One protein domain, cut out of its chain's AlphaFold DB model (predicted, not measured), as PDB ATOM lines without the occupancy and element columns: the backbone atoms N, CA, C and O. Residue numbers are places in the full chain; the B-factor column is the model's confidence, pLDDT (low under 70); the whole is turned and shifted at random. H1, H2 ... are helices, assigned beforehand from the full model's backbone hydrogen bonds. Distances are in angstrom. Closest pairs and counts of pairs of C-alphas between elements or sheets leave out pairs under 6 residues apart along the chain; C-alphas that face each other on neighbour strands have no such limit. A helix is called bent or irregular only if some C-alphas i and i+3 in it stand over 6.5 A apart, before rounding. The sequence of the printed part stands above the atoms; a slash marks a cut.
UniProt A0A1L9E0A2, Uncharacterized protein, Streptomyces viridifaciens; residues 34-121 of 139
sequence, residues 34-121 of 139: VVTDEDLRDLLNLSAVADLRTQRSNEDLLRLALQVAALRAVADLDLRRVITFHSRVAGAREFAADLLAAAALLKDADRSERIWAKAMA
ATOM      1  N   VAL A  34     196.965 200.548 239.190       90.12
ATOM      2  CA  VAL A  34     196.909 201.366 240.404       90.12
ATOM      3  C   VAL A  34     198.265 202.031 240.592       90.12
ATOM      4  O   VAL A  34     199.293 201.360 240.579       90.12
ATOM      5  N   VAL A  35     198.255 203.351 240.764       89.06
ATOM      6  CA  VAL A  35     199.430 204.141 241.140       89.06
ATOM      7  C   VAL A  35     199.083 204.870 242.424       89.06
ATOM      8  O   VAL A  35     198.089 205.595 242.481       89.06
ATOM      9  N   THR A  36     199.867 204.627 243.465       88.19
ATOM     10  CA  THR A  36     199.676 205.221 244.787       88.19
ATOM     11  C   THR A  36     200.506 206.493 244.948       88.19
ATOM     12  O   THR A  36     201.464 206.731 244.216       88.19
ATOM     13  N   ASP A  37     200.182 207.308 245.951       83.81
ATOM     14  CA  ASP A  37     201.029 208.453 246.304       83.81
ATOM     15  C   ASP A  37     202.448 208.019 246.706       83.81
ATOM     16  O   ASP A  37     203.392 208.776 246.498       83.81
ATOM     17  N   GLU A  38     202.602 206.821 247.279       83.25
ATOM     18  CA  GLU A  38     203.915 206.274 247.637       83.25
ATOM     19  C   GLU A  38     204.722 205.921 246.386       83.25
ATOM     20  O   GLU A  38     205.875 206.331 246.285       83.25
ATOM     21  N   ASP A  39     204.090 205.294 245.382       84.56
ATOM     22  CA  ASP A  39     204.726 205.043 244.080       84.56
ATOM     23  C   ASP A  39     205.296 206.335 243.483       84.56
ATOM     24  O   ASP A  39     206.404 206.346 242.949       84.56
ATOM     25  N   LEU A  40     204.539 207.435 243.568       83.25
ATOM     26  CA  LEU A  40     204.972 208.730 243.045       83.25
ATOM     27  C   LEU A  40     206.107 209.347 243.866       83.25
ATOM     28  O   LEU A  40     206.998 209.965 243.284       83.25
ATOM     29  N   ARG A  41     206.087 209.207 245.198       81.06
ATOM     30  CA  ARG A  41     207.164 209.708 246.071       81.06
ATOM     31  C   ARG A  41     208.476 208.994 245.796       81.06
ATOM     32  O   ARG A  41     209.491 209.669 245.616       81.06
ATOM     33  N   ASP A  42     208.425 207.667 245.707       82.81
ATOM     34  CA  ASP A  42     209.577 206.825 245.391       82.81
ATOM     35  C   ASP A  42     210.150 207.186 244.022       82.81
ATOM     36  O   ASP A  42     211.352 207.401 243.875       82.81
ATOM     37  N   LEU A  43     209.276 207.324 243.020       80.00
ATOM     38  CA  LEU A  43     209.667 207.651 241.653       80.00
ATOM     39  C   LEU A  43     210.346 209.023 241.541       80.00
ATOM     40  O   LEU A  43     211.277 209.213 240.762       80.00
ATOM     41  N   LEU A  44     209.873 209.992 242.319       77.62
ATOM     42  CA  LEU A  44     210.395 211.354 242.318       77.62
ATOM     43  C   LEU A  44     211.585 211.534 243.277       77.62
ATOM     44  O   LEU A  44     212.064 212.658 243.426       77.62
ATOM     45  N   ASN A  45     212.078 210.452 243.902       72.44
ATOM     46  CA  ASN A  45     213.137 210.468 244.921       72.44
ATOM     47  C   ASN A  45     212.892 211.518 246.013       72.44
ATOM     48  O   ASN A  45     213.810 212.191 246.491       72.44
ATOM     49  N   LEU A  46     211.631 211.700 246.394       60.44
ATOM     50  CA  LEU A  46     211.266 212.685 247.395       60.44
ATOM     51  C   LEU A  46     211.538 212.094 248.758       60.44
ATOM     52  O   LEU A  46     210.946 211.083 249.131       60.44
ATOM     53  N   SER A  47     212.383 212.760 249.546       52.09
ATOM     54  CA  SER A  47     212.374 212.506 250.981       52.09
ATOM     55  C   SER A  47     210.929 212.652 251.466       52.09
ATOM     56  O   SER A  47     210.243 213.582 251.034       52.09
ATOM     57  N   ALA A  48     210.471 211.753 252.339       51.59
ATOM     58  CA  ALA A  48     209.087 211.648 252.820       51.59
ATOM     59  C   ALA A  48     208.521 212.920 253.503       51.59
ATOM     60  O   ALA A  48     207.433 212.899 254.078       51.59
ATOM     61  N   VAL A  49     209.240 214.043 253.453       45.00
ATOM     62  CA  VAL A  49     208.927 215.304 254.103       45.00
ATOM     63  C   VAL A  49     208.860 216.435 253.057       45.00
ATOM     64  O   VAL A  49     209.859 216.982 252.611       45.00
ATOM     65  N   ALA A  50     207.620 216.795 252.722       47.00
ATOM     66  CA  ALA A  50     207.117 218.163 252.531       47.00
ATOM     67  C   ALA A  50     207.265 218.968 251.213       47.00
ATOM     68  O   ALA A  50     206.455 219.881 251.066       47.00
ATOM     69  N   ASP A  51     208.128 218.676 250.233       49.31
ATOM     70  CA  ASP A  51     208.436 219.720 249.214       49.31
ATOM     71  C   ASP A  51     207.773 219.659 247.816       49.31
ATOM     72  O   ASP A  51     207.940 220.596 247.034       49.31
ATOM     73  N   LEU A  52     206.969 218.642 247.461       48.78
ATOM     74  CA  LEU A  52     206.302 218.629 246.134       48.78
ATOM     75  C   LEU A  52     204.851 219.086 246.085       48.78
ATOM     76  O   LEU A  52     204.423 219.549 245.025       48.78
ATOM     77  N   ARG A  53     204.105 219.058 247.196       49.22
ATOM     78  CA  ARG A  53     202.798 219.744 247.238       49.22
ATOM     79  C   ARG A  53     202.935 221.248 246.963       49.22
ATOM     80  O   ARG A  53     201.947 221.898 246.647       49.22
ATOM     81  N   THR A  54     204.139 221.792 247.121       54.06
ATOM     82  CA  THR A  54     204.480 223.206 246.956       54.06
ATOM     83  C   THR A  54     204.990 223.565 245.554       54.06
ATOM     84  O   THR A  54     204.897 224.734 245.196       54.06
ATOM     85  N   GLN A  55     205.475 222.612 244.741       57.97
ATOM     86  CA  GLN A  55     206.042 222.893 243.402       57.97
ATOM     87  C   GLN A  55     205.235 222.334 242.219       57.97
ATOM     88  O   GLN A  55     205.382 222.824 241.100       57.97
ATOM     89  N   ARG A  56     204.398 221.315 242.436       69.19
ATOM     90  CA  ARG A  56     203.555 220.695 241.400       69.19
ATOM     91  C   ARG A  56     202.092 220.902 241.755       69.19
ATOM     92  O   ARG A  56     201.707 220.780 242.917       69.19
ATOM     93  N   SER A  57     201.265 221.188 240.758       80.81
ATOM     94  CA  SER A  57     199.821 221.176 240.966       80.81
ATOM     95  C   SER A  57     199.321 219.734 241.140       80.81
ATOM     96  O   SER A  57     199.955 218.777 240.689       80.81
ATOM     97  N   ASN A  58     198.148 219.558 241.757       81.69
ATOM     98  CA  ASN A  58     197.497 218.242 241.816       81.69
ATOM     99  C   ASN A  58     197.251 217.661 240.411       81.69
ATOM    100  O   ASN A  58     197.276 216.447 240.236       81.69
ATOM    101  N   GLU A  59     197.023 218.517 239.412       84.69
ATOM    102  CA  GLU A  59     196.828 218.103 238.020       84.69
ATOM    103  C   GLU A  59     198.113 217.513 237.423       84.69
ATOM    104  O   GLU A  59     198.054 216.480 236.756       84.69
ATOM    105  N   ASP A  60     199.277 218.084 237.749       85.62
ATOM    106  CA  ASP A  60     200.572 217.547 237.317       85.62
ATOM    107  C   ASP A  60     200.855 216.173 237.936       85.62
ATOM    108  O   ASP A  60     201.341 215.274 237.252       85.62
ATOM    109  N   LEU A  61     200.526 215.989 239.221       85.88
ATOM    110  CA  LEU A  61     200.699 214.704 239.909       85.88
ATOM    111  C   LEU A  61     199.767 213.626 239.341       85.88
ATOM    112  O   LEU A  61     200.203 212.499 239.113       85.88
ATOM    113  N   LEU A  62     198.509 213.974 239.053       88.62
ATOM    114  CA  LEU A  62     197.564 213.064 238.402       88.62
ATOM    115  C   LEU A  62     198.020 212.686 236.990       88.62
ATOM    116  O   LEU A  62     197.932 211.519 236.609       88.62
ATOM    117  N   ARG A  63     198.535 213.650 236.217       91.94
ATOM    118  CA  ARG A  63     199.086 213.385 234.883       91.94
ATOM    119  C   ARG A  63     200.280 212.442 234.963       91.94
ATOM    120  O   ARG A  63     200.317 211.472 234.209       91.94
ATOM    121  N   LEU A  64     201.203 212.686 235.893       91.25
ATOM    122  CA  LEU A  64     202.361 211.823 236.112       91.25
ATOM    123  C   LEU A  64     201.935 210.402 236.493       91.25
ATOM    124  O   LEU A  64     202.435 209.444 235.910       91.25
ATOM    125  N   ALA A  65     200.972 210.253 237.404       91.44
ATOM    126  CA  ALA A  65     200.429 208.946 237.767       91.44
ATOM    127  C   ALA A  65     199.871 208.199 236.549       91.44
ATOM    128  O   ALA A  65     200.151 207.017 236.359       91.44
ATOM    129  N   LEU A  66     199.138 208.902 235.684       93.00
ATOM    130  CA  LEU A  66     198.571 208.326 234.469       93.00
ATOM    131  C   LEU A  66     199.655 207.916 233.460       93.00
ATOM    132  O   LEU A  66     199.547 206.864 232.832       93.00
ATOM    133  N   GLN A  67     200.712 208.723 233.321       94.06
ATOM    134  CA  GLN A  67     201.868 208.410 232.477       94.06
ATOM    135  C   GLN A  67     202.604 207.171 232.992       94.06
ATOM    136  O   GLN A  67     202.865 206.258 232.219       94.06
ATOM    137  N   VAL A  68     202.874 207.097 234.297       92.00
ATOM    138  CA  VAL A  68     203.531 205.948 234.940       92.00
ATOM    139  C   VAL A  68     202.704 204.680 234.777       92.00
ATOM    140  O   VAL A  68     203.244 203.649 234.385       92.00
ATOM    141  N   ALA A  69     201.392 204.756 235.011       92.94
ATOM    142  CA  ALA A  69     200.480 203.635 234.810       92.94
ATOM    143  C   ALA A  69     200.521 203.117 233.364       92.94
ATOM    144  O   ALA A  69     200.617 201.911 233.139       92.94
ATOM    145  N   ALA A  70     200.477 204.026 232.386       93.38
ATOM    146  CA  ALA A  70     200.536 203.671 230.973       93.38
ATOM    147  C   ALA A  70     201.890 203.059 230.588       93.38
ATOM    148  O   ALA A  70     201.923 202.062 229.876       93.38
ATOM    149  N   LEU A  71     202.997 203.626 231.071       92.12
ATOM    150  CA  LEU A  71     204.347 203.148 230.779       92.12
ATOM    151  C   LEU A  71     204.618 201.768 231.394       92.12
ATOM    152  O   LEU A  71     205.131 200.896 230.697       92.12
ATOM    153  N   ARG A  72     204.201 201.538 232.647       90.12
ATOM    154  CA  ARG A  72     204.256 200.211 233.283       90.12
ATOM    155  C   ARG A  72     203.431 199.195 232.493       90.12
ATOM    156  O   ARG A  72     203.947 198.151 232.128       90.12
ATOM    157  N   ALA A  73     202.197 199.540 232.112       91.56
ATOM    158  CA  ALA A  73     201.365 198.657 231.290       91.56
ATOM    159  C   ALA A  73     201.977 198.364 229.907       91.56
ATOM    160  O   ALA A  73     201.812 197.262 229.389       91.56
ATOM    161  N   VAL A  74     202.679 199.330 229.304       91.88
ATOM    162  CA  VAL A  74     203.426 199.130 228.054       91.88
ATOM    163  C   VAL A  74     204.555 198.122 228.245       91.88
ATOM    164  O   VAL A  74     204.683 197.226 227.416       91.88
ATOM    165  N   ALA A  75     205.336 198.253 229.319       89.69
ATOM    166  CA  ALA A  75     206.429 197.339 229.634       89.69
ATOM    167  C   ALA A  75     205.918 195.929 229.985       89.69
ATOM    168  O   ALA A  75     206.344 194.956 229.368       89.69
ATOM    169  N   ASP A  76     204.951 195.822 230.899       89.69
ATOM    170  CA  ASP A  76     204.428 194.549 231.413       89.69
ATOM    171  C   ASP A  76     203.752 193.689 230.334       89.69
ATOM    172  O   ASP A  76     203.717 192.460 230.433       89.69
ATOM    173  N   LEU A  77     203.170 194.330 229.317       90.75
ATOM    174  CA  LEU A  77     202.375 193.670 228.278       90.75
ATOM    175  C   LEU A  77     203.009 193.744 226.885       90.75
ATOM    176  O   LEU A  77     202.355 193.356 225.916       90.75
ATOM    177  N   ASP A  78     204.241 194.250 226.780       89.88
ATOM    178  CA  ASP A  78     204.972 194.435 225.518       89.88
ATOM    179  C   ASP A  78     204.140 195.182 224.449       89.88
ATOM    180  O   ASP A  78     204.013 194.786 223.283       89.88
ATOM    181  N   LEU A  79     203.486 196.277 224.859       90.75
ATOM    182  CA  LEU A  79     202.605 197.032 223.966       90.75
ATOM    183  C   LEU A  79     203.417 197.896 223.003       90.75
ATOM    184  O   LEU A  79     204.116 198.826 223.389       90.75
ATOM    185  N   ARG A  80     203.225 197.667 221.703       89.88
ATOM    186  CA  ARG A  80     203.937 198.421 220.659       89.88
ATOM    187  C   ARG A  80     203.267 199.727 220.241       89.88
ATOM    188  O   ARG A  80     203.931 200.611 219.708       89.88
ATOM    189  N   ARG A  81     201.944 199.828 220.388       91.31
ATOM    190  CA  ARG A  81     201.152 201.006 220.002       91.31
ATOM    191  C   ARG A  81     200.031 201.221 221.004       91.31
ATOM    192  O   ARG A  81     199.240 200.314 221.239       91.31
ATOM    193  N   VAL A  82     199.955 202.432 221.551       93.19
ATOM    194  CA  VAL A  82     198.966 202.814 222.563       93.19
ATOM    195  C   VAL A  82     198.252 204.084 222.127       93.19
ATOM    196  O   VAL A  82     198.876 205.030 221.652       93.19
ATOM    197  N   ILE A  83     196.931 204.100 222.303       94.50
ATOM    198  CA  ILE A  83     196.096 205.286 222.120       94.50
ATOM    199  C   ILE A  83     195.518 205.648 223.483       94.50
ATOM    200  O   ILE A  83     194.819 204.846 224.098       94.50
ATOM    201  N   THR A  84     195.797 206.863 223.949       94.38
ATOM    202  CA  THR A  84     195.229 207.404 225.189       94.38
ATOM    203  C   THR A  84     194.110 208.387 224.873       94.38
ATOM    204  O   THR A  84     194.280 209.256 224.016       94.38
ATOM    205  N   PHE A  85     193.002 208.302 225.604       94.69
ATOM    206  CA  PHE A  85     191.875 209.222 225.474       94.69
ATOM    207  C   PHE A  85     191.868 210.223 226.624       94.69
ATOM    208  O   PHE A  85     192.054 209.859 227.781       94.69
ATOM    209  N   HIS A  86     191.622 211.487 226.292       94.44
ATOM    210  CA  HIS A  86     191.644 212.602 227.234       94.44
ATOM    211  C   HIS A  86     190.373 213.429 227.077       94.44
ATOM    212  O   HIS A  86     189.890 213.624 225.963       94.44
ATOM    213  N   SER A  87     189.852 213.964 228.180       94.00
ATOM    214  CA  SER A  87     188.650 214.812 228.163       94.00
ATOM    215  C   SER A  87     188.900 216.207 227.579       94.00
ATOM    216  O   SER A  87     187.961 216.880 227.158       94.00
ATOM    217  N   ARG A  88     190.161 216.658 227.552       93.56
ATOM    218  CA  ARG A  88     190.568 217.980 227.058       93.56
ATOM    219  C   ARG A  88     191.759 217.863 226.118       93.56
ATOM    220  O   ARG A  88     192.718 217.152 226.403       93.56
ATOM    221  N   VAL A  89     191.732 218.653 225.043       95.12
ATOM    222  CA  VAL A  89     192.848 218.751 224.084       95.12
ATOM    223  C   VAL A  89     194.136 219.221 224.765       95.12
ATOM    224  O   VAL A  89     195.202 218.698 224.460       95.12
ATOM    225  N   ALA A  90     194.043 220.179 225.695       94.44
ATOM    226  CA  ALA A  90     195.194 220.646 226.469       94.44
ATOM    227  C   ALA A  90     195.842 219.495 227.259       94.44
ATOM    228  O   ALA A  90     197.025 219.238 227.073       94.44
ATOM    229  N   GLY A  91     195.043 218.720 228.002       94.25
ATOM    230  CA  GLY A  91     195.536 217.571 228.768       94.25
ATOM    231  C   GLY A  91     196.200 216.501 227.898       94.25
ATOM    232  O   GLY A  91     197.252 215.989 228.263       94.25
ATOM    233  N   ALA A  92     195.661 216.221 226.703       95.12
ATOM    234  CA  ALA A  92     196.311 215.311 225.754       95.12
ATOM    235  C   ALA A  92     197.685 215.827 225.294       95.12
ATOM    236  O   ALA A  92     198.639 215.057 225.200       95.12
ATOM    237  N   ARG A  93     197.782 217.130 224.989       95.19
ATOM    238  CA  ARG A  93     199.027 217.774 224.537       95.19
ATOM    239  C   ARG A  93     200.083 217.771 225.629       95.19
ATOM    240  O   ARG A  93     201.218 217.408 225.353       95.19
ATOM    241  N   GLU A  94     199.697 218.114 226.847       95.44
ATOM    242  CA  GLU A  94     200.584 218.095 228.004       95.44
ATOM    243  C   GLU A  94     201.032 216.668 228.354       95.44
ATOM    244  O   GLU A  94     202.216 216.428 228.569       95.44
ATOM    245  N   PHE A  95     200.117 215.691 228.321       95.25
ATOM    246  CA  PHE A  95     200.454 214.279 228.513       95.25
ATOM    247  C   PHE A  95     201.507 213.808 227.509       95.25
ATOM    248  O   PHE A  95     202.473 213.160 227.904       95.25
ATOM    249  N   ALA A  96     201.329 214.126 226.222       94.88
ATOM    250  CA  ALA A  96     202.271 213.737 225.179       94.88
ATOM    251  C   ALA A  96     203.620 214.463 225.306       94.88
ATOM    252  O   ALA A  96     204.657 213.835 225.116       94.88
ATOM    253  N   ALA A  97     203.606 215.759 225.641       93.94
ATOM    254  CA  ALA A  97     204.814 216.568 225.793       93.94
ATOM    255  C   ALA A  97     205.707 216.075 226.942       93.94
ATOM    256  O   ALA A  97     206.922 215.983 226.780       93.94
ATOM    257  N   ASP A  98     205.101 215.698 228.070       91.75
ATOM    258  CA  ASP A  98     205.836 215.326 229.282       91.75
ATOM    259  C   ASP A  98     206.111 213.812 229.392       91.75
ATOM    260  O   ASP A  98     206.789 213.378 230.325       91.75
ATOM    261  N   LEU A  99     205.610 212.979 228.464       92.31
ATOM    262  CA  LEU A  99     205.682 211.513 228.591       92.31
ATOM    263  C   LEU A  99     207.125 210.994 228.662       92.31
ATOM    264  O   LEU A  99     207.422 210.105 229.457       92.31
ATOM    265  N   LEU A 100     208.028 211.552 227.852       89.19
ATOM    266  CA  LEU A 100     209.443 211.162 227.859       89.19
ATOM    267  C   LEU A 100     210.129 211.518 229.179       89.19
ATOM    268  O   LEU A 100     210.954 210.748 229.671       89.19
ATOM    269  N   ALA A 101     209.768 212.660 229.767       87.94
ATOM    270  CA  ALA A 101     210.278 213.061 231.070       87.94
ATOM    271  C   ALA A 101     209.785 212.106 232.166       87.94
ATOM    272  O   ALA A 101     210.577 211.695 233.006       87.94
ATOM    273  N   ALA A 102     208.516 211.686 232.119       89.25
ATOM    274  CA  ALA A 102     207.983 210.673 233.029       89.25
ATOM    275  C   ALA A 102     208.675 209.308 232.854       89.25
ATOM    276  O   ALA A 102     209.043 208.674 233.840       89.25
ATOM    277  N   ALA A 103     208.922 208.879 231.611       88.88
ATOM    278  CA  ALA A 103     209.622 207.628 231.319       88.88
ATOM    279  C   ALA A 103     211.066 207.611 231.838       88.88
ATOM    280  O   ALA A 103     211.565 206.556 232.220       88.88
ATOM    281  N   ALA A 104     211.733 208.766 231.892       86.31
ATOM    282  CA  ALA A 104     213.082 208.882 232.441       86.31
ATOM    283  C   ALA A 104     213.152 208.704 233.969       86.31
ATOM    284  O   ALA A 104     214.247 208.510 234.490       86.31
ATOM    285  N   LEU A 105     212.019 208.770 234.675       84.50
ATOM    286  CA  LEU A 105     211.965 208.522 236.117       84.50
ATOM    287  C   LEU A 105     211.892 207.025 236.452       84.50
ATOM    288  O   LEU A 105     212.220 206.631 237.568       84.50
ATOM    289  N   LEU A 106     211.432 206.192 235.512       83.44
ATOM    290  CA  LEU A 106     211.264 204.756 235.730       83.44
ATOM    291  C   LEU A 106     212.617 204.043 235.858       83.44
ATOM    292  O   LEU A 106     213.617 204.452 235.267       83.44
ATOM    293  N   LYS A 107     212.628 202.940 236.615       77.62
ATOM    294  CA  LYS A 107     213.785 202.037 236.703       77.62
ATOM    295  C   LYS A 107     214.038 201.389 235.342       77.62
ATOM    296  O   LYS A 107     213.096 201.180 234.582       77.62
ATOM    297  N   ASP A 108     215.281 200.987 235.076       75.50
ATOM    298  CA  ASP A 108     215.670 200.388 233.788       75.50
ATOM    299  C   ASP A 108     214.808 199.177 233.394       75.50
ATOM    300  O   ASP A 108     214.496 199.010 232.220       75.50
ATOM    301  N   ALA A 109     214.365 198.371 234.367       71.31
ATOM    302  CA  ALA A 109     213.490 197.221 234.124       71.31
ATOM    303  C   ALA A 109     212.106 197.600 233.557       71.31
ATOM    304  O   ALA A 109     211.534 196.830 232.792       71.31
ATOM    305  N   ASP A 110     211.602 198.789 233.895       71.06
ATOM    306  CA  ASP A 110     210.282 199.288 233.483       71.06
ATOM    307  C   ASP A 110     210.390 200.283 232.311       71.06
ATOM    308  O   ASP A 110     209.394 200.855 231.855       71.06
ATOM    309  N   ARG A 111     211.612 200.548 231.833       72.12
ATOM    310  CA  ARG A 111     211.887 201.555 230.813       72.12
ATOM    311  C   ARG A 111     211.894 200.913 229.431       72.12
ATOM    312  O   ARG A 111     212.853 200.259 229.038       72.12
ATOM    313  N   SER A 112     210.841 201.155 228.654       72.88
ATOM    314  CA  SER A 112     210.830 200.756 227.242       72.88
ATOM    315  C   SER A 112     211.871 201.555 226.444       72.88
ATOM    316  O   SER A 112     211.991 202.774 226.594       72.88
ATOM    317  N   GLU A 113     212.640 200.863 225.597       66.81
ATOM    318  CA  GLU A 113     213.838 201.414 224.949       66.81
ATOM    319  C   GLU A 113     213.546 202.573 223.980       66.81
ATOM    320  O   GLU A 113     214.424 203.403 223.742       66.81
ATOM    321  N   ARG A 114     212.345 202.638 223.384       77.62
ATOM    322  CA  ARG A 114     212.006 203.615 222.330       77.62
ATOM    323  C   ARG A 114     210.531 203.998 222.362       77.62
ATOM    324  O   ARG A 114     209.703 203.395 221.684       77.62
ATOM    325  N   ILE A 115     210.215 205.032 223.133       85.19
ATOM    326  CA  ILE A 115     208.854 205.560 223.278       85.19
ATOM    327  C   ILE A 115     208.801 206.950 222.650       85.19
ATOM    328  O   ILE A 115     209.750 207.716 222.754       85.19
ATOM    329  N   TRP A 116     207.684 207.294 222.024       89.81
ATOM    330  CA  TRP A 116     207.349 208.665 221.650       89.81
ATOM    331  C   TRP A 116     205.843 208.859 221.813       89.81
ATOM    332  O   TRP A 116     205.079 207.892 221.842       89.81
ATOM    333  N   ALA A 117     205.403 210.110 221.917       92.19
ATOM    334  CA  ALA A 117     203.988 210.435 221.981       92.19
ATOM    335  C   ALA A 117     203.658 211.662 221.143       92.19
ATOM    336  O   ALA A 117     204.445 212.596 221.015       92.19
ATOM    337  N   LYS A 118     202.446 211.657 220.588       92.81
ATOM    338  CA  LYS A 118     201.875 212.779 219.850       92.81
ATOM    339  C   LYS A 118     200.406 212.903 220.204       92.81
ATOM    340  O   LYS A 118     199.645 211.945 220.084       92.81
ATOM    341  N   ALA A 119     200.008 214.099 220.611       93.25
ATOM    342  CA  ALA A 119     198.606 214.428 220.795       93.25
ATOM    343  C   ALA A 119     197.950 214.739 219.443       93.25
ATOM    344  O   ALA A 119     198.556 215.385 218.589       93.25
ATOM    345  N   MET A 120     196.703 214.299 219.273       92.19
ATOM    346  CA  MET A 120     195.886 214.577 218.092       92.19
ATOM    347  C   MET A 120     194.511 215.094 218.517       92.19
ATOM    348  O   MET A 120     193.880 214.547 219.421       92.19
ATOM    349  N   ALA A 121     194.036 216.136 217.845       92.12
ATOM    350  CA  ALA A 121     192.759 216.788 218.080       92.12
ATOM    351  C   ALA A 121     192.048 217.111 216.760       92.12
ATOM    352  O   ALA A 121     192.669 217.284 215.713       92.12
TER     353      ALA A 121
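What this domain is: This is residues 34 to 121 of the 139 residues of an uncharacterized protein of Streptomyces viridifaciens (UniProt A0A1L9E0A2). Two longer helices, H2 and H3, cross at a steep angle near the middle of H2 and make the core, while the short H1 sits by H2, away from H3. Long stretches with no named element link these helices: residues 44 to 57 swing out in a wide loop at one end of the longest axis, and after H3 the last residues fold back beside it. The printed part has 88 residues with three named helices, in the order H1, H2, H3, and no named strand. The class is all helix, although under half of the residues, 41 of 88, are in named elements. The whole is compact, with a radius of gyration of the C-alphas of 13.2 A and spans of 38 by 31 by 20 A.

How they stand to each other: H1, residues 37 to 43, is close to but not clearly touching H2, residues 58 to 76. Their closest C-alphas, those of Leu 40 and Ala 65, are 7.0 A apart. The two run the same way at a steep tilt of 67 degrees, only just short of about perpendicular. H2 in turn touches H3, residues 89 to 103, and does so with residues 63 to 71 alone. Their closest C-alphas, those of Gln 67 and Leu 99, are 6.3 A apart. H2 and H3 run the same way at a steep tilt of 59 degrees, and their centres are 10.1 A apart. H1 and H3 are apart. In H1 and H2 every O i to N i+4 pair is within hydrogen-bond range; in H3 it is 9 of 11.

Where its parts are: H1 begins at C-alpha 37, at (201.029, 208.453, 246.304), and measures 9.8 A from first to last C-alpha. H2, the longest helix with 19 residues, measures 26.8 A from C-alpha 58, at (197.497, 218.242, 241.816), to C-alpha 76. H3 measures 21.4 A and ends at C-alpha 103, at (209.622, 207.628, 231.319). H3 is irregular: C-alphas 97 and 100 are 7.4 A apart, against about 5 A in a regular helix.

The domain as a whole: The printed part runs from residue 34 to residue 121 and has no cut. The two C-alphas farthest apart, those of Val 49 and Ala 121, are 39.5 A from each other. The link from H1 to H2, with 14 residues, and the link from H2 to H3, with 12 residues, are both long. Residues 104 to 121, 18 residues with no named element, follow H3. The mean pLDDT of the printed part is 83.6; residues 46 to 56 and residue 113 are under 70, where the model's confidence is low.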